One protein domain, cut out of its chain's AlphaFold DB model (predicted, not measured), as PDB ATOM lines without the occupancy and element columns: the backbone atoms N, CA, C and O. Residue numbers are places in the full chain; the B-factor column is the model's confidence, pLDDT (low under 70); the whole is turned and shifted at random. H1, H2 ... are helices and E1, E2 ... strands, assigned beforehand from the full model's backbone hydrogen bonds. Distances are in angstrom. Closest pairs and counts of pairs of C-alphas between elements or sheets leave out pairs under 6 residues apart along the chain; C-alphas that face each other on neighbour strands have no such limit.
ATOM      1  N   ASN A 146     -12.139  26.616 -15.366       64.69
ATOM      2  CA  ASN A 146     -11.070  25.919 -14.671       64.69
ATOM      3  C   ASN A 146     -11.487  25.817 -13.207       64.69
ATOM      4  O   ASN A 146     -11.336  26.766 -12.438       64.69
ATOM      5  N   TYR A 147     -12.091  24.684 -12.871       70.88
ATOM      6  CA  TYR A 147     -12.637  24.422 -11.549       70.88
ATOM      7  C   TYR A 147     -11.531  24.019 -10.567       70.88
ATOM      8  O   TYR A 147     -10.565  23.347 -10.939       70.88
ATOM      9  N   SER A 148     -11.663  24.449  -9.313       73.06
ATOM     10  CA  SER A 148     -10.845  23.962  -8.204       73.06
ATOM     11  C   SER A 148     -11.127  22.485  -7.917       73.06
ATOM     12  O   SER A 148     -12.036  21.882  -8.488       73.06
ATOM     13  N   PHE A 149     -10.356  21.899  -6.996       69.44
ATOM     14  CA  PHE A 149     -10.620  20.548  -6.493       69.44
ATOM     15  C   PHE A 149     -12.054  20.396  -5.954       69.44
ATOM     16  O   PHE A 149     -12.671  19.352  -6.138       69.44
ATOM     17  N   ASP A 150     -12.608  21.471  -5.390       73.94
ATOM     18  CA  ASP A 150     -13.962  21.510  -4.833       73.94
ATOM     19  C   ASP A 150     -15.047  21.726  -5.907       73.94
ATOM     20  O   ASP A 150     -16.221  21.902  -5.588       73.94
ATOM     21  N   GLY A 151     -14.672  21.744  -7.193       81.19
ATOM     22  CA  GLY A 151     -15.600  21.918  -8.310       81.19
ATOM     23  C   GLY A 151     -16.124  23.346  -8.481       81.19
ATOM     24  O   GLY A 151     -17.061  23.554  -9.247       81.19
ATOM     25  N   LEU A 152     -15.536  24.334  -7.795       86.69
ATOM     26  CA  LEU A 152     -15.936  25.744  -7.871       86.69
ATOM     27  C   LEU A 152     -14.977  26.552  -8.757       86.69
ATOM     28  O   LEU A 152     -13.778  26.267  -8.780       86.69
ATOM     29  N   PRO A 153     -15.446  27.592  -9.469       89.62
ATOM     30  CA  PRO A 153     -14.550  28.544 -10.107       89.62
ATOM     31  C   PRO A 153     -13.633  29.214  -9.078       89.62
ATOM     32  O   PRO A 153     -13.959  29.354  -7.896       89.62
ATOM     33  N   THR A 154     -12.470  29.648  -9.544       91.69
ATOM     34  CA  THR A 154     -11.393  30.207  -8.730       91.69
ATOM     35  C   THR A 154     -11.118  31.667  -9.052       91.69
ATOM     36  O   THR A 154     -11.231  32.123 -10.195       91.69
ATOM     37  N   ILE A 155     -10.706  32.409  -8.026       94.19
ATOM     38  CA  ILE A 155     -10.093  33.729  -8.174       94.19
ATOM     39  C   ILE A 155      -8.670  33.658  -7.628       94.19
ATOM     40  O   ILE A 155      -8.455  33.240  -6.490       94.19
ATOM     41  N   GLU A 156      -7.695  34.045  -8.445       94.88
ATOM     42  CA  GLU A 156      -6.278  33.927  -8.097       94.88
ATOM     43  C   GLU A 156      -5.388  34.938  -8.826       94.88
ATOM     44  O   GLU A 156      -5.771  35.528  -9.841       94.88
ATOM     45  N   PHE A 157      -4.171  35.137  -8.318       96.56
ATOM     46  CA  PHE A 157      -3.154  35.920  -9.006       96.56
ATOM     47  C   PHE A 157      -2.620  35.178 -10.228       96.56
ATOM     48  O   PHE A 157      -2.373  33.977 -10.204       96.56
ATOM     49  N   THR A 158      -2.340  35.908 -11.306       93.88
ATOM     50  CA  THR A 158      -1.795  35.287 -12.525       93.88
ATOM     51  C   THR A 158      -0.371  34.748 -12.318       93.88
ATOM     52  O   THR A 158       0.003  33.705 -12.869       93.88
ATOM     53  N   LYS A 159       0.432  35.449 -11.509       94.31
ATOM     54  CA  LYS A 159       1.843  35.146 -11.236       94.31
ATOM     55  C   LYS A 159       2.074  34.995  -9.737       94.31
ATOM     56  O   LYS A 159       1.449  35.701  -8.954       94.31
ATOM     57  N   ASN A 160       3.019  34.132  -9.368       94.81
ATOM     58  CA  ASN A 160       3.460  33.982  -7.978       94.81
ATOM     59  C   ASN A 160       4.386  35.127  -7.568       94.81
ATOM     60  O   ASN A 160       4.390  35.528  -6.410       94.81
ATOM     61  N   ASN A 161       5.132  35.684  -8.521       95.25
ATOM     62  CA  ASN A 161       6.090  36.748  -8.288       95.25
ATOM     63  C   ASN A 161       6.009  37.855  -9.348       95.25
ATOM     64  O   ASN A 161       5.859  37.589 -10.546       95.25
ATOM     65  N   TYR A 162       6.157  39.097  -8.893       95.44
ATOM     66  CA  TYR A 162       6.327  40.285  -9.726       95.44
ATOM     67  C   TYR A 162       7.670  40.933  -9.407       95.44
ATOM     68  O   TYR A 162       8.069  40.999  -8.251       95.44
ATOM     69  N   LEU A 163       8.351  41.418 -10.440       94.00
ATOM     70  CA  LEU A 163       9.617  42.133 -10.331       94.00
ATOM     71  C   LEU A 163       9.389  43.550 -10.846       94.00
ATOM     72  O   LEU A 163       8.915  43.712 -11.974       94.00
ATOM     73  N   VAL A 164       9.699  44.550 -10.031       91.94
ATOM     74  CA  VAL A 164       9.568  45.964 -10.388       91.94
ATOM     75  C   VAL A 164      10.797  46.743  -9.961       91.94
ATOM     76  O   VAL A 164      11.531  46.316  -9.074       91.94
ATOM     77  N   THR A 165      11.027  47.873 -10.615       89.69
ATOM     78  CA  THR A 165      12.057  48.825 -10.214       89.69
ATOM     79  C   THR A 165      11.519  49.809  -9.180       89.69
ATOM     80  O   THR A 165      10.312  50.052  -9.128       89.69
ATOM     81  N   GLU A 166      12.405  50.398  -8.378       88.00
ATOM     82  CA  GLU A 166      12.042  51.451  -7.413       88.00
ATOM     83  C   GLU A 166      11.423  52.684  -8.102       88.00
ATOM     84  O   GLU A 166      10.454  53.259  -7.611       88.00
ATOM     85  N   SER A 167      11.885  53.038  -9.307       85.56
ATOM     86  CA  SER A 167      11.379  54.176 -10.093       85.56
ATOM     87  C   SER A 167      10.019  53.978 -10.770       85.56
ATOM     88  O   SER A 167       9.512  54.921 -11.381       85.56
ATOM     89  N   ILE A 168       9.392  52.797 -10.687       85.81
ATOM     90  CA  ILE A 168       8.170  52.510 -11.461       85.81
ATOM     91  C   ILE A 168       6.983  53.412 -11.074       85.81
ATOM     92  O   ILE A 168       6.089  53.657 -11.886       85.81
ATOM     93  N   GLY A 169       6.952  53.892  -9.825       87.75
ATOM     94  CA  GLY A 169       5.889  54.718  -9.252       87.75
ATOM     95  C   GLY A 169       4.582  53.960  -8.997       87.75
ATOM     96  O   GLY A 169       4.093  53.936  -7.874       87.75
ATOM     97  N   TRP A 170       4.013  53.307 -10.011       88.62
ATOM     98  CA  TRP A 170       2.813  52.476  -9.883       88.62
ATOM     99  C   TRP A 170       3.023  51.121 -10.537       88.62
ATOM    100  O   TRP A 170       3.343  51.028 -11.721       88.62
ATOM    101  N   MET A 171       2.770  50.064  -9.777       91.25
ATOM    102  CA  MET A 171       2.791  48.704 -10.283       91.25
ATOM    103  C   MET A 171       1.400  48.089 -10.294       91.25
ATOM    104  O   MET A 171       0.528  48.444  -9.506       91.25
ATOM    105  N   ARG A 172       1.192  47.165 -11.230       91.75
ATOM    106  CA  ARG A 172      -0.117  46.599 -11.527       91.75
ATOM    107  C   ARG A 172      -0.085  45.083 -11.377       91.75
ATOM    108  O   ARG A 172       0.531  44.389 -12.187       91.75
ATOM    109  N   VAL A 173      -0.786  44.572 -10.372       94.56
ATOM    110  CA  VAL A 173      -0.914  43.136 -10.107       94.56
ATOM    111  C   VAL A 173      -2.169  42.597 -10.781       94.56
ATOM    112  O   VAL A 173      -3.255  43.151 -10.632       94.56
ATOM    113  N   CYS A 174      -2.022  41.520 -11.552       94.31
ATOM    114  CA  CYS A 174      -3.112  40.898 -12.297       94.31
ATOM    115  C   CYS A 174      -3.793  39.795 -11.480       94.31
ATOM    116  O   CYS A 174      -3.124  38.877 -10.991       94.31
ATOM    117  N   VAL A 175      -5.120  39.876 -11.396       95.44
ATOM    118  CA  VAL A 175      -6.007  38.890 -10.771       95.44
ATOM    119  C   VAL A 175      -6.935  38.334 -11.843       95.44
ATOM    120  O   VAL A 175      -7.496  39.093 -12.634       95.44
ATOM    121  N   THR A 176      -7.107  37.019 -11.874       93.69
ATOM    122  CA  THR A 176      -7.952  36.310 -12.841       93.69
ATOM    123  C   THR A 176      -9.093  35.582 -12.150       93.69
ATOM    124  O   THR A 176      -8.924  35.080 -11.042       93.69
ATOM    125  N   LYS A 177     -10.237  35.512 -12.831       91.88
ATOM    126  CA  LYS A 177     -11.452  34.805 -12.425       91.88
ATOM    127  C   LYS A 177     -11.737  33.703 -13.445       91.88
ATOM    128  O   LYS A 177     -12.017  34.008 -14.602       91.88
ATOM    129  N   SER A 178     -11.702  32.437 -13.042       86.88
ATOM    130  CA  SER A 178     -11.891  31.277 -13.932       86.88
ATOM    131  C   SER A 178     -13.365  30.902 -14.165       86.88
ATOM    132  O   SER A 178     -13.697  29.729 -14.317       86.88
ATOM    133  N   TYR A 179     -14.245  31.905 -14.232       83.44
ATOM    134  CA  TYR A 179     -15.680  31.739 -14.483       83.44
ATOM    135  C   TYR A 179     -16.122  32.562 -15.689       83.44
ATOM    136  O   TYR A 179     -15.795  33.750 -15.779       83.44
ATOM    137  N   THR A 180     -16.878  31.938 -16.587       75.19
ATOM    138  CA  THR A 180     -17.379  32.558 -17.824       75.19
ATOM    139  C   THR A 180     -18.893  32.717 -17.850       75.19
ATOM    140  O   THR A 180     -19.408  33.322 -18.781       75.19
ATOM    141  N   GLY A 181     -19.606  32.209 -16.840       74.81
ATOM    142  CA  GLY A 181     -21.047  32.400 -16.725       74.81
ATOM    143  C   GLY A 181     -21.450  33.821 -16.316       74.81
ATOM    144  O   GLY A 181     -20.622  34.657 -15.938       74.81
ATOM    145  N   CYS A 182     -22.759  34.068 -16.374       75.94
ATOM    146  CA  CYS A 182     -23.364  35.360 -16.061       75.94
ATOM    147  C   CYS A 182     -23.210  35.710 -14.573       75.94
ATOM    148  O   CYS A 182     -23.609  34.941 -13.697       75.94
ATOM    149  N   LEU A 183     -22.676  36.900 -14.288       82.88
ATOM    150  CA  LEU A 183     -22.557  37.456 -12.937       82.88
ATOM    151  C   LEU A 183     -23.321  38.781 -12.825       82.88
ATOM    152  O   LEU A 183     -22.704  39.849 -12.885       82.88
ATOM    153  N   PRO A 184     -24.650  38.753 -12.611       75.69
ATOM    154  CA  PRO A 184     -25.467  39.969 -12.607       75.69
ATOM    155  C   PRO A 184     -25.054  40.970 -11.517       75.69
ATOM    156  O   PRO A 184     -25.105  42.175 -11.744       75.69
ATOM    157  N   ASN A 185     -24.583  40.478 -10.367       83.44
ATOM    158  CA  ASN A 185     -24.125  41.309  -9.246       83.44
ATOM    159  C   ASN A 185     -22.592  41.444  -9.172       83.44
ATOM    160  O   ASN A 185     -22.075  42.132  -8.291       83.44
ATOM    161  N   GLY A 186     -21.863  40.795 -10.087       89.56
ATOM    162  CA  GLY A 186     -20.414  40.636  -9.998       89.56
ATOM    163  C   GLY A 186     -19.960  39.776  -8.809       89.56
ATOM    164  O   GLY A 186     -20.761  39.333  -7.989       89.56
ATOM    165  N   VAL A 187     -18.650  39.557  -8.709       92.81
ATOM    166  CA  VAL A 187     -18.008  38.907  -7.555       92.81
ATOM    167  C   VAL A 187     -16.988  39.852  -6.939       92.81
ATOM    168  O   VAL A 187     -16.174  40.450  -7.647       92.81
ATOM    169  N   SER A 188     -17.041  40.006  -5.615       94.75
ATOM    170  CA  SER A 188     -16.111  40.852  -4.869       94.75
ATOM    171  C   SER A 188     -15.137  40.024  -4.038       94.75
ATOM    172  O   SER A 188     -15.502  39.011  -3.433       94.75
ATOM    173  N   ILE A 189     -13.887  40.476  -4.018       96.38
ATOM    174  CA  ILE A 189     -12.823  39.916  -3.193       96.38
ATOM    175  C   ILE A 189     -12.205  40.999  -2.321       96.38
ATOM    176  O   ILE A 189     -12.118  42.159  -2.737       96.38
ATOM    177  N   ASN A 190     -11.713  40.578  -1.160       97.31
ATOM    178  CA  ASN A 190     -10.899  41.392  -0.279       97.31
ATOM    179  C   ASN A 190      -9.455  40.911  -0.305       97.31
ATOM    180  O   ASN A 190      -9.188  39.706  -0.287       97.31
ATOM    181  N   PHE A 191      -8.532  41.861  -0.329       97.44
ATOM    182  CA  PHE A 191      -7.105  41.600  -0.383       97.44
ATOM    183  C   PHE A 191      -6.330  42.616   0.450       97.44
ATOM    184  O   PHE A 191      -6.737  43.773   0.573       97.44
ATOM    185  N   ASP A 192      -5.186  42.171   0.960       97.56
ATOM    186  CA  ASP A 192      -4.301  42.965   1.803       97.56
ATOM    187  C   ASP A 192      -2.855  42.839   1.338       97.56
ATOM    188  O   ASP A 192      -2.423  41.783   0.861       97.56
ATOM    189  N   THR A 193      -2.089  43.910   1.526       97.75
ATOM    190  CA  THR A 193      -0.628  43.859   1.462       97.75
ATOM    191  C   THR A 193      -0.045  43.533   2.834       97.75
ATOM    192  O   THR A 193      -0.527  44.030   3.853       97.75
ATOM    193  N   GLN A 194       1.023  42.744   2.854       97.38
ATOM    194  CA  GLN A 194       1.780  42.403   4.052       97.38
ATOM    195  C   GLN A 194       3.271  42.644   3.813       97.38
ATOM    196  O   GLN A 194       3.822  42.183   2.806       97.38
ATOM    197  N   ASP A 195       3.898  43.307   4.783       96.38
ATOM    198  CA  ASP A 195       5.328  43.601   4.803       96.38
ATOM    199  C   ASP A 195       6.170  42.320   4.751       96.38
ATOM    200  O   ASP A 195       5.769  41.251   5.224       96.38
ATOM    201  N   GLY A 196       7.345  42.438   4.141       93.88
ATOM    202  CA  GLY A 196       8.349  41.381   4.085       93.88
ATOM    203  C   GLY A 196       9.703  41.946   4.489       93.88
ATOM    204  O   GLY A 196       9.924  42.241   5.656       93.88
ATOM    205  N   SER A 197      10.607  42.090   3.519       93.94
ATOM    206  CA  SER A 197      11.805  42.929   3.668       93.94
ATOM    207  C   SER A 197      11.602  44.365   3.179       93.94
ATOM    208  O   SER A 197      12.497  45.180   3.373       93.94
ATOM    209  N   ALA A 198      10.481  44.634   2.506       93.44
ATOM    210  CA  ALA A 198      10.008  45.975   2.199       93.44
ATOM    211  C   ALA A 198       9.033  46.440   3.290       93.44
ATOM    212  O   ALA A 198       8.120  45.684   3.651       93.44
ATOM    213  N   ASP A 199       9.199  47.677   3.743       92.25
ATOM    214  CA  ASP A 199       8.418  48.318   4.793       92.25
ATOM    215  C   ASP A 199       7.301  49.192   4.200       92.25
ATOM    216  O   ASP A 199       7.508  50.029   3.311       92.25
ATOM    217  N   ALA A 200       6.083  49.032   4.723       94.06
ATOM    218  CA  ALA A 200       4.957  49.890   4.381       94.06
ATOM    219  C   ALA A 200       5.254  51.370   4.679       94.06
ATOM    220  O   ALA A 200       5.834  51.718   5.705       94.06
ATOM    221  N   TYR A 201       4.780  52.254   3.802       92.25
ATOM    222  CA  TYR A 201       5.004  53.706   3.822       92.25
ATOM    223  C   TYR A 201       6.446  54.180   3.585       92.25
ATOM    224  O   TYR A 201       6.609  55.371   3.340       92.25
ATOM    225  N   SER A 202       7.439  53.284   3.595       90.75
ATOM    226  CA  SER A 202       8.807  53.551   3.120       90.75
ATOM    227  C   SER A 202       8.949  53.149   1.654       90.75
ATOM    228  O   SER A 202       9.254  53.981   0.807       90.75
ATOM    229  N   ASP A 203       8.629  51.891   1.336       92.06
ATOM    230  CA  ASP A 203       8.932  51.312   0.019       92.06
ATOM    231  C   ASP A 203       7.677  51.193  -0.859       92.06
ATOM    232  O   ASP A 203       7.735  51.167  -2.091       92.06
ATOM    233  N   TYR A 204       6.497  51.132  -0.237       94.62
ATOM    234  CA  TYR A 204       5.220  51.042  -0.942       94.62
ATOM    235  C   TYR A 204       4.052  51.588  -0.109       94.62
ATOM    236  O   TYR A 204       4.112  51.661   1.120       94.62
ATOM    237  N   MET A 205       2.954  51.964  -0.771       95.31
ATOM    238  CA  MET A 205       1.704  52.312  -0.086       95.31
ATOM    239  C   MET A 205       0.906  51.050   0.261       95.31
ATOM    240  O   MET A 205       0.476  50.345  -0.659       95.31
ATOM    241  N   PRO A 206       0.665  50.756   1.553       96.12
ATOM    242  CA  PRO A 206      -0.051  49.553   1.942       96.12
ATOM    243  C   PRO A 206      -1.542  49.656   1.624       96.12
ATOM    244  O   PRO A 206      -2.166  50.709   1.765       96.12
ATOM    245  N   ILE A 207      -2.134  48.521   1.268       96.12
ATOM    246  CA  ILE A 207      -3.574  48.366   1.091       96.12
ATOM    247  C   ILE A 207      -4.085  47.448   2.198       96.12
ATOM    248  O   ILE A 207      -3.662  46.297   2.304       96.12
ATOM    249  N   LYS A 208      -5.003  47.970   3.015       94.38
ATOM    250  CA  LYS A 208      -5.713  47.217   4.055       94.38
ATOM    251  C   LYS A 208      -7.200  47.192   3.729       94.38
ATOM    252  O   LYS A 208      -7.787  48.247   3.497       94.38
ATOM    253  N   ASN A 209      -7.798  46.008   3.739       92.69
ATOM    254  CA  ASN A 209      -9.169  45.733   3.323       92.69
ATOM    255  C   ASN A 209      -9.479  46.260   1.912       92.69
ATOM    256  O   ASN A 209     -10.540  46.838   1.671       92.69
ATOM    257  N   GLY A 210      -8.541  46.080   0.976       94.56
ATOM    258  CA  GLY A 210      -8.751  46.450  -0.419       94.56
ATOM    259  C   GLY A 210      -9.861  45.608  -1.033       94.56
ATOM    260  O   GLY A 210      -9.897  44.401  -0.815       94.56
ATOM    261  N   GLN A 211     -10.757  46.226  -1.806       95.75
ATOM    262  CA  GLN A 211     -11.854  45.525  -2.476       95.75
ATOM    263  C   GLN A 211     -11.665  45.546  -3.993       95.75
ATOM    264  O   GLN A 211     -11.451  46.602  -4.592       95.75
ATOM    265  N   LEU A 212     -11.783  44.379  -4.628       94.62
ATOM    266  CA  LEU A 212     -11.806  44.246  -6.082       94.62
ATOM    267  C   LEU A 212     -13.105  43.577  -6.509       94.62
ATOM    268  O   LEU A 212     -13.443  42.504  -6.018       94.62
ATOM    269  N   ILE A 213     -13.817  44.207  -7.440       93.31
ATOM    270  CA  ILE A 213     -15.080  43.698  -7.979       93.31
ATOM    271  C   ILE A 213     -14.859  43.305  -9.437       93.31
ATOM    272  O   ILE A 213     -14.449  44.136 -10.257       93.31
ATOM    273  N   PHE A 214     -15.129  42.045  -9.755       93.25
ATOM    274  CA  PHE A 214     -15.266  41.556 -11.121       93.25
ATOM    275  C   PHE A 214     -16.722  41.692 -11.535       93.25
ATOM    276  O   PHE A 214     -17.601  41.100 -10.914       93.25
ATOM    277  N   ASN A 215     -16.968  42.458 -12.589       90.19
ATOM    278  CA  ASN A 215     -18.278  42.527 -13.210       90.19
ATOM    279  C   ASN A 215     -18.489  41.320 -14.134       90.19
ATOM    280  O   ASN A 215     -17.615  40.460 -14.310       90.19
ATOM    281  N   ASP A 216     -19.670  41.279 -14.736       85.69
ATOM    282  CA  ASP A 216     -20.029  40.281 -15.730       85.69
ATOM    283  C   ASP A 216     -19.015  40.213 -16.885       85.69
ATOM    284  O   ASP A 216     -18.480  41.241 -17.306       85.69
ATOM    285  N   GLN A 217     -18.709  38.991 -17.340       88.81
ATOM    286  CA  GLN A 217     -17.748  38.662 -18.413       88.81
ATOM    287  C   GLN A 217     -16.309  39.213 -18.267       88.81
ATOM    288  O   GLN A 217     -15.431  38.895 -19.072       88.81
ATOM    289  N   GLU A 218     -15.989  39.977 -17.217       92.19
ATOM    290  CA  GLU A 218     -14.618  40.381 -16.904       92.19
ATOM    291  C   GLU A 218     -13.826  39.168 -16.407       92.19
ATOM    292  O   GLU A 218     -14.127  38.596 -15.357       92.19
ATOM    293  N   TYR A 219     -12.790  38.787 -17.152       90.75
ATOM    294  CA  TYR A 219     -11.951  37.635 -16.816       90.75
ATOM    295  C   TYR A 219     -10.750  38.014 -15.954       90.75
ATOM    296  O   TYR A 219     -10.314  37.247 -15.099       90.75
ATOM    297  N   GLN A 220     -10.191  39.204 -16.184       92.12
ATOM    298  CA  GLN A 220      -9.052  39.701 -15.422       92.12
ATOM    299  C   GLN A 220      -9.275  41.128 -14.945       92.12
ATOM    300  O   GLN A 220      -9.821  41.967 -15.662       92.12
ATOM    301  N   LYS A 221      -8.760  41.414 -13.758       91.75
ATOM    302  CA  LYS A 221      -8.740  42.735 -13.149       91.75
ATOM    303  C   LYS A 221      -7.350  43.023 -12.605       91.75
ATOM    304  O   LYS A 221      -6.492  42.148 -12.502       91.75
ATOM    305  N   TYR A 222      -7.141  44.288 -12.289       91.88
ATOM    306  CA  TYR A 222      -5.857  44.801 -11.873       91.88
ATOM    307  C   TYR A 222      -5.966  45.508 -10.531       91.88
ATOM    308  O   TYR A 222      -6.910  46.267 -10.309       91.88
ATOM    309  N   ILE A 223      -4.982  45.262  -9.675       93.50
ATOM    310  CA  ILE A 223      -4.754  45.986  -8.429       93.50
ATOM    311  C   ILE A 223      -3.551  46.891  -8.675       93.50
ATOM    312  O   ILE A 223      -2.466  46.405  -8.996       93.50
ATOM    313  N   ASP A 224      -3.767  48.199  -8.579       91.62
ATOM    314  CA  ASP A 224      -2.723  49.205  -8.746       91.62
ATOM    315  C   ASP A 224      -2.141  49.530  -7.354       91.62
ATOM    316  O   ASP A 224      -2.878  49.927  -6.452       91.62
ATOM    317  N   ILE A 225      -0.833  49.335  -7.173       93.00
ATOM    318  CA  ILE A 225      -0.102  49.585  -5.921       93.00
ATOM    319  C   ILE A 225       0.963  50.640  -6.199       93.00
ATOM    320  O   ILE A 225       1.717  50.528  -7.169       93.00
ATOM    321  N   GLN A 226       1.028  51.667  -5.356       93.38
ATOM    322  CA  GLN A 226       2.053  52.696  -5.470       93.38
ATOM    323  C   GLN A 226       3.357  52.201  -4.843       93.38
ATOM    324  O   GLN A 226       3.371  51.802  -3.678       93.38
ATOM    325  N   ILE A 227       4.435  52.257  -5.619       92.81
ATOM    326  CA  ILE A 227       5.805  52.027  -5.160       92.81
ATOM    327  C   ILE A 227       6.420  53.385  -4.842       92.81
ATOM    328  O   ILE A 227       6.292  54.336  -5.620       92.81
ATOM    329  N   LEU A 228       7.037  53.481  -3.673       90.50
ATOM    330  CA  LEU A 228       7.722  54.678  -3.220       90.50
ATOM    331  C   LEU A 228       9.207  54.545  -3.547       90.50
ATOM    332  O   LEU A 228       9.803  53.494  -3.345       90.50
ATOM    333  N   ASN A 229       9.792  55.615  -4.081       84.12
ATOM    334  CA  ASN A 229      11.215  55.660  -4.382       84.12
ATOM    335  C   ASN A 229      11.902  56.614  -3.407       84.12
ATOM    336  O   ASN A 229      11.844  57.832  -3.587       84.12
ATOM    337  N   GLU A 230      12.543  56.058  -2.382       73.12
ATOM    338  CA  GLU A 230      13.403  56.830  -1.485       73.12
ATOM    339  C   GLU A 230      14.884  56.812  -1.905       73.12
ATOM    340  O   GLU A 230      15.674  57.586  -1.365       73.12
ATOM    341  N   GLY A 231      15.271  55.959  -2.864       67.69
ATOM    342  CA  GLY A 231      16.625  55.871  -3.425       67.69
ATOM    343  C   GLY A 231      17.721  55.459  -2.433       67.69
ATOM    344  O   GLY A 231      18.902  55.715  -2.680       67.69
ATOM    345  N   LYS A 232      17.354  54.874  -1.287       66.56
ATOM    346  CA  LYS A 232      18.293  54.499  -0.213       66.56
ATOM    347  C   LYS A 232      18.749  53.045  -0.297       66.56
ATOM    348  O   LYS A 232      19.806  52.710   0.245       66.56
ATOM    349  N   ASP A 233      17.989  52.191  -0.972       72.75
ATOM    350  CA  ASP A 233      18.184  50.752  -0.895       72.75
ATOM    351  C   ASP A 233      19.200  50.217  -1.901       72.75
ATOM    352  O   ASP A 233      19.275  50.586  -3.071       72.75
ATOM    353  N   VAL A 234      20.036  49.303  -1.410       74.62
ATOM    354  CA  VAL A 234      21.094  48.646  -2.198       74.62
ATOM    355  C   VAL A 234      20.752  47.175  -2.463       74.62
ATOM    356  O   VAL A 234      21.381  46.513  -3.293       74.62
ATOM    357  N   LYS A 235      19.754  46.640  -1.753       86.75
ATOM    358  CA  LYS A 235      19.313  45.245  -1.832       86.75
ATOM    359  C   LYS A 235      17.886  45.172  -2.352       86.75
ATOM    360  O   LYS A 235      17.141  46.136  -2.270       86.75
ATOM    361  N   ASP A 236      17.526  44.000  -2.865       91.38
ATOM    362  CA  ASP A 236      16.162  43.746  -3.311       91.38
ATOM    363  C   ASP A 236      15.262  43.638  -2.079       91.38
ATOM    364  O   ASP A 236      15.573  42.903  -1.134       91.38
ATOM    365  N   GLN A 237      14.147  44.354  -2.106       93.75
ATOM    366  CA  GLN A 237      13.152  44.326  -1.047       93.75
ATOM    367  C   GLN A 237      11.907  43.592  -1.530       93.75
ATOM    368  O   GLN A 237      11.623  43.516  -2.728       93.75
ATOM    369  N   THR A 238      11.168  42.996  -0.602       96.50
ATOM    370  CA  THR A 238      10.005  42.177  -0.930       96.50
ATOM    371  C   THR A 238       8.848  42.457   0.005       96.50
ATOM    372  O   THR A 238       9.028  42.520   1.216       96.50
ATOM    373  N   PHE A 239       7.650  42.558  -0.555       97.56
ATOM    374  CA  PHE A 239       6.396  42.515   0.190       97.56
ATOM    375  C   PHE A 239       5.450  41.535  -0.497       97.56
ATOM    376  O   PHE A 239       5.729  41.021  -1.586       97.56
ATOM    377  N   THR A 240       4.331  41.234   0.147       97.94
ATOM    378  CA  THR A 240       3.367  40.269  -0.380       97.94
ATOM    379  C   THR A 240       1.974  40.862  -0.480       97.94
ATOM    380  O   THR A 240       1.603  41.744   0.287       97.94
ATOM    381  N   LEU A 241       1.208  40.374  -1.448       97.88
ATOM    382  CA  LEU A 241      -0.200  40.688  -1.640       97.88
ATOM    383  C   LEU A 241      -0.989  39.383  -1.553       97.88
ATOM    384  O   LEU A 241      -0.634  38.404  -2.212       97.88
ATOM    385  N   GLU A 242      -2.044  39.361  -0.746       97.56
ATOM    386  CA  GLU A 242      -2.821  38.155  -0.461       97.56
ATOM    387  C   GLU A 242      -4.323  38.412  -0.592       97.56
ATOM    388  O   GLU A 242      -4.840  39.410  -0.091       97.56
ATOM    389  N   ILE A 243      -5.030  37.486  -1.241       96.94
ATOM    390  CA  ILE A 243      -6.493  37.458  -1.282       96.94
ATOM    391  C   ILE A 243      -6.980  36.846   0.033       96.94
ATOM    392  O   ILE A 243      -6.763  35.664   0.287       96.94
ATOM    393  N   LYS A 244      -7.650  37.644   0.867       96.12
ATOM    394  CA  LYS A 244      -8.126  37.221   2.191       96.12
ATOM    395  C   LYS A 244      -9.494  36.564   2.150       96.12
ATOM    396  O   LYS A 244      -9.763  35.644   2.916       96.12
ATOM    397  N   ARG A 245     -10.387  37.072   1.299       94.50
ATOM    398  CA  ARG A 245     -11.778  36.617   1.263       94.50
ATOM    399  C   ARG A 245     -12.387  36.804  -0.115       94.50
ATOM    400  O   ARG A 245     -12.161  37.822  -0.760       94.50
ATOM    401  N   VAL A 246     -13.226  35.853  -0.506       94.62
ATOM    402  CA  VAL A 246     -14.186  35.997  -1.604       94.62
ATOM    403  C   VAL A 246     -15.576  36.083  -0.981       94.62
ATOM    404  O   VAL A 246     -15.895  35.315  -0.075       94.62
ATOM    405  N   HIS A 247     -16.375  37.069  -1.381       92.62
ATOM    406  CA  HIS A 247     -17.695  37.293  -0.780       92.62
ATOM    407  C   HIS A 247     -18.784  36.372  -1.331       92.62
ATOM    408  O   HIS A 247     -19.790  36.165  -0.654       92.62
ATOM    409  N   ASP A 248     -18.589  35.833  -2.531       90.56
ATOM    410  CA  ASP A 248     -19.528  34.914  -3.171       90.56
ATOM    411  C   ASP A 248     -19.168  33.459  -2.818       90.56
ATOM    412  O   ASP A 248     -18.041  33.041  -3.095       90.56
ATOM    413  N   PRO A 249     -20.087  32.677  -2.218       87.75
ATOM    414  CA  PRO A 249     -19.834  31.283  -1.852       87.75
ATOM    415  C   PRO A 249     -19.662  30.351  -3.058       87.75
ATOM    416  O   PRO A 249     -19.145  29.251  -2.894       87.75
ATOM    417  N   ASN A 250     -20.063  30.770  -4.263       88.88
ATOM    418  CA  ASN A 250     -19.877  29.981  -5.483       88.88
ATOM    419  C   ASN A 250     -18.454  30.085  -6.042       88.88
ATOM    420  O   ASN A 250     -18.156  29.479  -7.066       88.88
ATOM    421  N   PHE A 251     -17.579  30.862  -5.403       90.75
ATOM    422  CA  PHE A 251     -16.194  31.035  -5.810       90.75
ATOM    423  C   PHE A 251     -15.247  30.589  -4.706       90.75
ATOM    424  O   PHE A 251     -15.440  30.866  -3.523       90.75
ATOM    425  N   SER A 252     -14.163  29.950  -5.125       91.75
ATOM    426  CA  SER A 252     -13.060  29.551  -4.259       91.75
ATOM    427  C   SER A 252     -11.832  30.427  -4.509       91.75
ATOM    428  O   SER A 252     -11.663  31.033  -5.572       91.75
ATOM    429  N   ILE A 253     -10.955  30.528  -3.512       93.44
ATOM    430  CA  ILE A 253      -9.638  31.137  -3.703       93.44
ATOM    431  C   ILE A 253      -8.762  30.095  -4.405       93.44
ATOM    432  O   ILE A 253      -8.657  28.962  -3.939       93.44
ATOM    433  N   GLY A 254      -8.159  30.457  -5.537       91.00
ATOM    434  CA  GLY A 254      -7.286  29.541  -6.272       91.00
ATOM    435  C   GLY A 254      -5.939  29.315  -5.582       91.00
ATOM    436  O   GLY A 254      -5.607  29.947  -4.578       91.00
ATOM    437  N   ALA A 255      -5.127  28.422  -6.151       90.62
ATOM    438  CA  ALA A 255      -3.838  28.035  -5.575       90.62
ATOM    439  C   ALA A 255      -2.876  29.227  -5.445       90.62
ATOM    440  O   ALA A 255      -2.060  29.283  -4.525       90.62
ATOM    441  N   LYS A 256      -2.986  30.211  -6.345       93.69
ATOM    442  CA  LYS A 256      -2.199  31.449  -6.300       93.69
ATOM    443  C   LYS A 256      -2.934  32.538  -5.517       93.69
ATOM    444  O   LYS A 256      -3.261  33.596  -6.051       93.69
ATOM    445  N   CYS A 257      -3.197  32.275  -4.240       94.06
ATOM    446  CA  CYS A 257      -3.865  33.204  -3.323       94.06
ATOM    447  C   CYS A 257      -2.951  34.311  -2.780       94.06
ATOM    448  O   CYS A 257      -3.438  35.310  -2.252       94.06
ATOM    449  N   LYS A 258      -1.632  34.134  -2.915       96.62
ATOM    450  CA  LYS A 258      -0.588  35.046  -2.449       96.62
ATOM    451  C   LYS A 258       0.447  35.253  -3.547       96.62
ATOM    452  O   LYS A 258       0.870  34.293  -4.192       96.62
ATOM    453  N   THR A 259       0.868  36.496  -3.753       97.62
ATOM    454  CA  THR A 259       1.962  36.842  -4.662       97.62
ATOM    455  C   THR A 259       3.010  37.691  -3.953       97.62
ATOM    456  O   THR A 259       2.681  38.519  -3.106       97.62
ATOM    457  N   THR A 260       4.277  37.473  -4.297       97.81
ATOM    458  CA  THR A 260       5.411  38.250  -3.792       97.81
ATOM    459  C   THR A 260       5.811  39.301  -4.813       97.81
ATOM    460  O   THR A 260       6.053  38.996  -5.981       97.81
ATOM    461  N   ILE A 261       5.909  40.545  -4.374       97.75
ATOM    462  CA  ILE A 261       6.425  41.645  -5.173       97.75
ATOM    463  C   ILE A 261       7.863  41.888  -4.731       97.75
ATOM    464  O   ILE A 261       8.122  42.075  -3.546       97.75
ATOM    465  N   THR A 262       8.791  41.882  -5.684       95.81
ATOM    466  CA  THR A 262      10.200  42.211  -5.474       95.81
ATOM    467  C   THR A 262      10.501  43.565  -6.099       95.81
ATOM    468  O   THR A 262      10.383  43.727  -7.317       95.81
ATOM    469  N   ILE A 263      10.894  44.516  -5.257       93.62
ATOM    470  CA  ILE A 263      11.380  45.837  -5.642       93.62
ATOM    471  C   ILE A 263      12.897  45.732  -5.790       93.62
ATOM    472  O   ILE A 263      13.597  45.306  -4.870       93.62
ATOM    473  N   VAL A 264      13.400  46.071  -6.972       91.50
ATOM    474  CA  VAL A 264      14.828  46.056  -7.283       91.50
ATOM    475  C   VAL A 264      15.324  47.491  -7.438       91.50
ATOM    476  O   VAL A 264      14.727  48.242  -8.216       91.50
ATOM    477  N   PRO A 265      16.439  47.857  -6.784       88.25
ATOM    478  CA  PRO A 265      17.058  49.163  -6.973       88.25
ATOM    479  C   PRO A 265      17.448  49.417  -8.436       88.25
ATOM    480  O   PRO A 265      18.016  48.539  -9.106       88.25
ATOM    481  N   ASP A 266      17.217  50.633  -8.931       84.38
ATOM    482  CA  ASP A 266      17.504  51.027 -10.316       84.38
ATOM    483  C   ASP A 266      18.993  50.858 -10.625       84.38
ATOM    484  O   ASP A 266      19.390  50.315 -11.662       84.38
ATOM    485  N   ASN A 267      19.840  51.232  -9.662       81.25
ATOM    486  CA  ASN A 267      21.293  51.122  -9.755       81.25
ATOM    487  C   ASN A 267      21.778  49.673  -9.981       81.25
ATOM    488  O   ASN A 267      22.820  49.448 -10.608       81.25
ATOM    489  N   LYS A 268      21.030  48.677  -9.497       81.75
ATOM    490  CA  LYS A 268      21.362  47.257  -9.611       81.75
ATOM    491  C   LYS A 268      20.918  46.726 -10.965       81.75
ATOM    492  O   LYS A 268      21.691  46.020 -11.616       81.75
ATOM    493  N   MET A 269      19.729  47.120 -11.427       77.31
ATOM    494  CA  MET A 269      19.261  46.804 -12.779       77.31
ATOM    495  C   MET A 269      20.192  47.375 -13.844       77.31
ATOM    496  O   MET A 269      20.627  46.642 -14.732       77.31
ATOM    497  N   LEU A 270      20.588  48.640 -13.696       77.44
ATOM    498  CA  LEU A 270      21.578  49.296 -14.546       77.44
ATOM    499  C   LEU A 270      22.874  48.486 -14.638       77.44
ATOM    500  O   LEU A 270      23.328  48.150 -15.734       77.44
ATOM    501  N   LYS A 271      23.454  48.107 -13.492       80.44
ATOM    502  CA  LYS A 271      24.674  47.281 -13.441       80.44
ATOM    503  C   LYS A 271      24.506  45.956 -14.182       80.44
ATOM    504  O   LYS A 271      25.400  45.567 -14.932       80.44
ATOM    505  N   ASN A 272      23.371  45.279 -14.011       82.06
ATOM    506  CA  ASN A 272      23.093  44.018 -14.698       82.06
ATOM    507  C   ASN A 272      23.013  44.204 -16.218       82.06
ATOM    508  O   ASN A 272      23.657  43.459 -16.958       82.06
ATOM    509  N   VAL A 273      22.291  45.227 -16.685       81.12
ATOM    510  CA  VAL A 273      22.170  45.552 -18.114       81.12
ATOM    511  C   VAL A 273      23.534  45.882 -18.717       81.12
ATOM    512  O   VAL A 273      23.878  45.360 -19.775       81.12
ATOM    513  N   MET A 274      24.359  46.671 -18.028       77.69
ATOM    514  CA  MET A 274      25.706  46.996 -18.504       77.69
ATOM    515  C   MET A 274      26.624  45.777 -18.563       77.69
ATOM    516  O   MET A 274      27.395  45.630 -19.511       77.69
ATOM    517  N   ASN A 275      26.535  44.876 -17.583       84.81
ATOM    518  CA  ASN A 275      27.293  43.629 -17.607       84.81
ATOM    519  C   ASN A 275      26.894  42.765 -18.810       84.81
ATOM    520  O   ASN A 275      27.773  42.241 -19.498       84.81
ATOM    521  N   ILE A 276      25.592  42.676 -19.106       84.75
ATOM    522  CA  ILE A 276      25.076  41.967 -20.283       84.75
ATOM    523  C   ILE A 276      25.547  42.647 -21.568       84.75
ATOM    524  O   ILE A 276      26.068  41.966 -22.444       84.75
ATOM    525  N   HIS A 277      25.427  43.971 -21.680       81.12
ATOM    526  CA  HIS A 277      25.867  44.715 -22.861       81.12
ATOM    527  C   HIS A 277      27.363  44.521 -23.127       81.12
ATOM    528  O   HIS A 277      27.766  44.215 -24.246       81.12
ATOM    529  N   ARG A 278      28.197  44.611 -22.085       84.06
ATOM    530  CA  ARG A 278      29.642  44.374 -22.181       84.06
ATOM    531  C   ARG A 278      29.958  42.944 -22.614       84.06
ATOM    532  O   ARG A 278      30.852  42.731 -23.433       84.06
ATOM    533  N   LEU A 279      29.253  41.967 -22.051       85.88
ATOM    534  CA  LEU A 279      29.420  40.559 -22.390       85.88
ATOM    535  C   LEU A 279      28.993  40.299 -23.838       85.88
ATOM    536  O   LEU A 279      29.751  39.700 -24.598       85.88
ATOM    537  N   LEU A 280      27.841  40.826 -24.249       83.31
ATOM    538  CA  LEU A 280      27.346  40.743 -25.616       83.31
ATOM    539  C   LEU A 280      28.312  41.412 -26.594       83.31
ATOM    540  O   LEU A 280      28.670  40.799 -27.588       83.31
ATOM    541  N   GLY A 281      28.809  42.612 -26.291       80.94
ATOM    542  CA  GLY A 281      29.814  43.294 -27.105       80.94
ATOM    543  C   GLY A 281      31.103  42.481 -27.240       80.94
ATOM    544  O   GLY A 281      31.678  42.395 -28.323       80.94
ATOM    545  N   HIS A 282      31.534  41.811 -26.169       83.69
ATOM    546  CA  HIS A 282      32.675  40.900 -26.219       83.69
ATOM    547  C   HIS A 282      32.408  39.671 -27.106       83.69
ATOM    548  O   HIS A 282      33.266  39.312 -27.914       83.69
ATOM    549  N   TYR A 283      31.230  39.046 -27.006       81.69
ATOM    550  CA  TYR A 283      30.860  37.916 -27.865       81.69
ATOM    551  C   TYR A 283      30.664  38.329 -29.324       81.69
ATOM    552  O   TYR A 283      31.208  37.671 -30.200       81.69
ATOM    553  N   LEU A 284      29.986  39.445 -29.595       82.62
ATOM    554  CA  LEU A 284      29.825  39.996 -30.942       82.62
ATOM    555  C   LEU A 284      31.177  40.342 -31.566       82.62
ATOM    556  O   LEU A 284      31.404  40.033 -32.729       82.62
ATOM    557  N   LYS A 285      32.118  40.900 -30.794       76.12
ATOM    558  CA  LYS A 285      33.482  41.143 -31.278       76.12
ATOM    559  C   LYS A 285      34.214  39.843 -31.627       76.12
ATOM    560  O   LYS A 285      34.930  39.815 -32.620       76.12
ATOM    561  N   LYS A 286      34.031  38.777 -30.836       72.50
ATOM    562  CA  LYS A 286      34.586  37.444 -31.133       72.50
ATOM    563  C   LYS A 286      33.908  36.760 -32.324       72.50
ATOM    564  O   LYS A 286      34.570  36.027 -33.042       72.50
ATOM    565  N   MET A 287      32.612  36.987 -32.518       65.12
ATOM    566  CA  MET A 287      31.829  36.424 -33.624       65.12
ATOM    567  C   MET A 287      31.903  37.264 -34.901       65.12
ATOM    568  O   MET A 287      31.458  36.801 -35.947       65.12
ATOM    569  N   SER A 288      32.449  38.484 -34.839       69.50
ATOM    570  CA  SER A 288      32.610  39.350 -36.004       69.50
ATOM    571  C   SER A 288      33.432  38.615 -37.073       69.50
ATOM    572  O   SER A 288      34.605  38.307 -36.826       69.50
ATOM    573  N   PRO A 289      32.862  38.355 -38.263       57.16
ATOM    574  CA  PRO A 289      33.601  37.726 -39.344       57.16
ATOM    575  C   PRO A 289      34.835  38.572 -39.688       57.16
ATOM    576  O   PRO A 289      34.750  39.798 -39.767       57.16
TER     577      PRO A 289
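AT A GLANCE: This is residues 146 to 289 of the 371 residues of an uncharacterized protein of Diploscapter pachys (UniProt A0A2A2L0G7). A curled five-strand sheet and a smaller three-strand sheet lie face to face as an elongated sandwich, and from one end of this body a single helix, H1, sticks out as an arm with its residues 270 to 287. The larger sheet runs E2, E8, E7, E4, E5 and is mixed; the smaller runs E1, E3, E6 and is antiparallel. The printed part has 144 residues, with eight named strands, E1 to E8, followed by H1, and its class is mixed, helices and strands. It is loose, with a radius of gyration of the C-alphas of 19.4 A, and the C-alphas span 62 by 42 by 23 A, only just flat.

IN THESE COORDINATES: In the larger sheet, E2 is residues 161 to 165, E8 258 to 264, E7 237 to 246, E4 187 to 194 and E5 210 to 214. E7, the longest strand, measures 28.6 A from C-alpha 237 at (13.152, 44.326, -1.047) to C-alpha 246; E4 measures 23.2 A. In the smaller sheet, E1 is residues 154 to 157, beginning with C-alpha 154 at (-11.393, 30.207, -8.730), E3 is 170 to 177, 22.9 A long, and E6 is 220 to 226. H1 is residues 266 to 287, 31.0 A long, with C-alpha 287 at (31.829, 36.424, -33.624).

HOW THE PARTS SIT: The larger sheet is strongly twisted and curled like part of a barrel, with edge strands E2 and E5. E2 and E8 are parallel, with N 162 and O 260 2.9 A apart. E7 and E8 form an antiparallel hairpin, with N 261 and O 239 at 2.8 A. E7 and E4 are antiparallel, with N 194 and O 240 at 2.8 A. E4 and E5 form a hairpin, with N 189 and O 212 at 2.9 A. In the smaller sheet, E3 is antiparallel to E1, with N 176 and O 156 at 2.9 A, and to E6, with N 173 and O 223 at 2.8 A. Between the sheets, the closest C-alphas of E5 and E6 are those of Phe 214 and Lys 221, 6.9 A apart, and those of E2 and E3 are Val 164 and Met 171, 7.3 A. E3 and E7 are apart. Residues 154 to 155 of E1 also pair, parallel, with residues 252 to 253. H1 only grazes the larger sheet, with its residues 266 to 269. In H1 every O i to N i+4 pair is within hydrogen-bond range.

THE WHOLE: The C-alphas farthest apart, those of Pro 249 and Pro 289, are 65.6 A apart. Residues 270 to 289 stand free; the body without them spans 48 by 24 by 20 A. The printed part has no cut. The links E4 to E5 and E7 to E8 are long. The mean pLDDT of the printed part is 88.4; residues 146, 149, 231 to 232 and 287 to 289 are under 70.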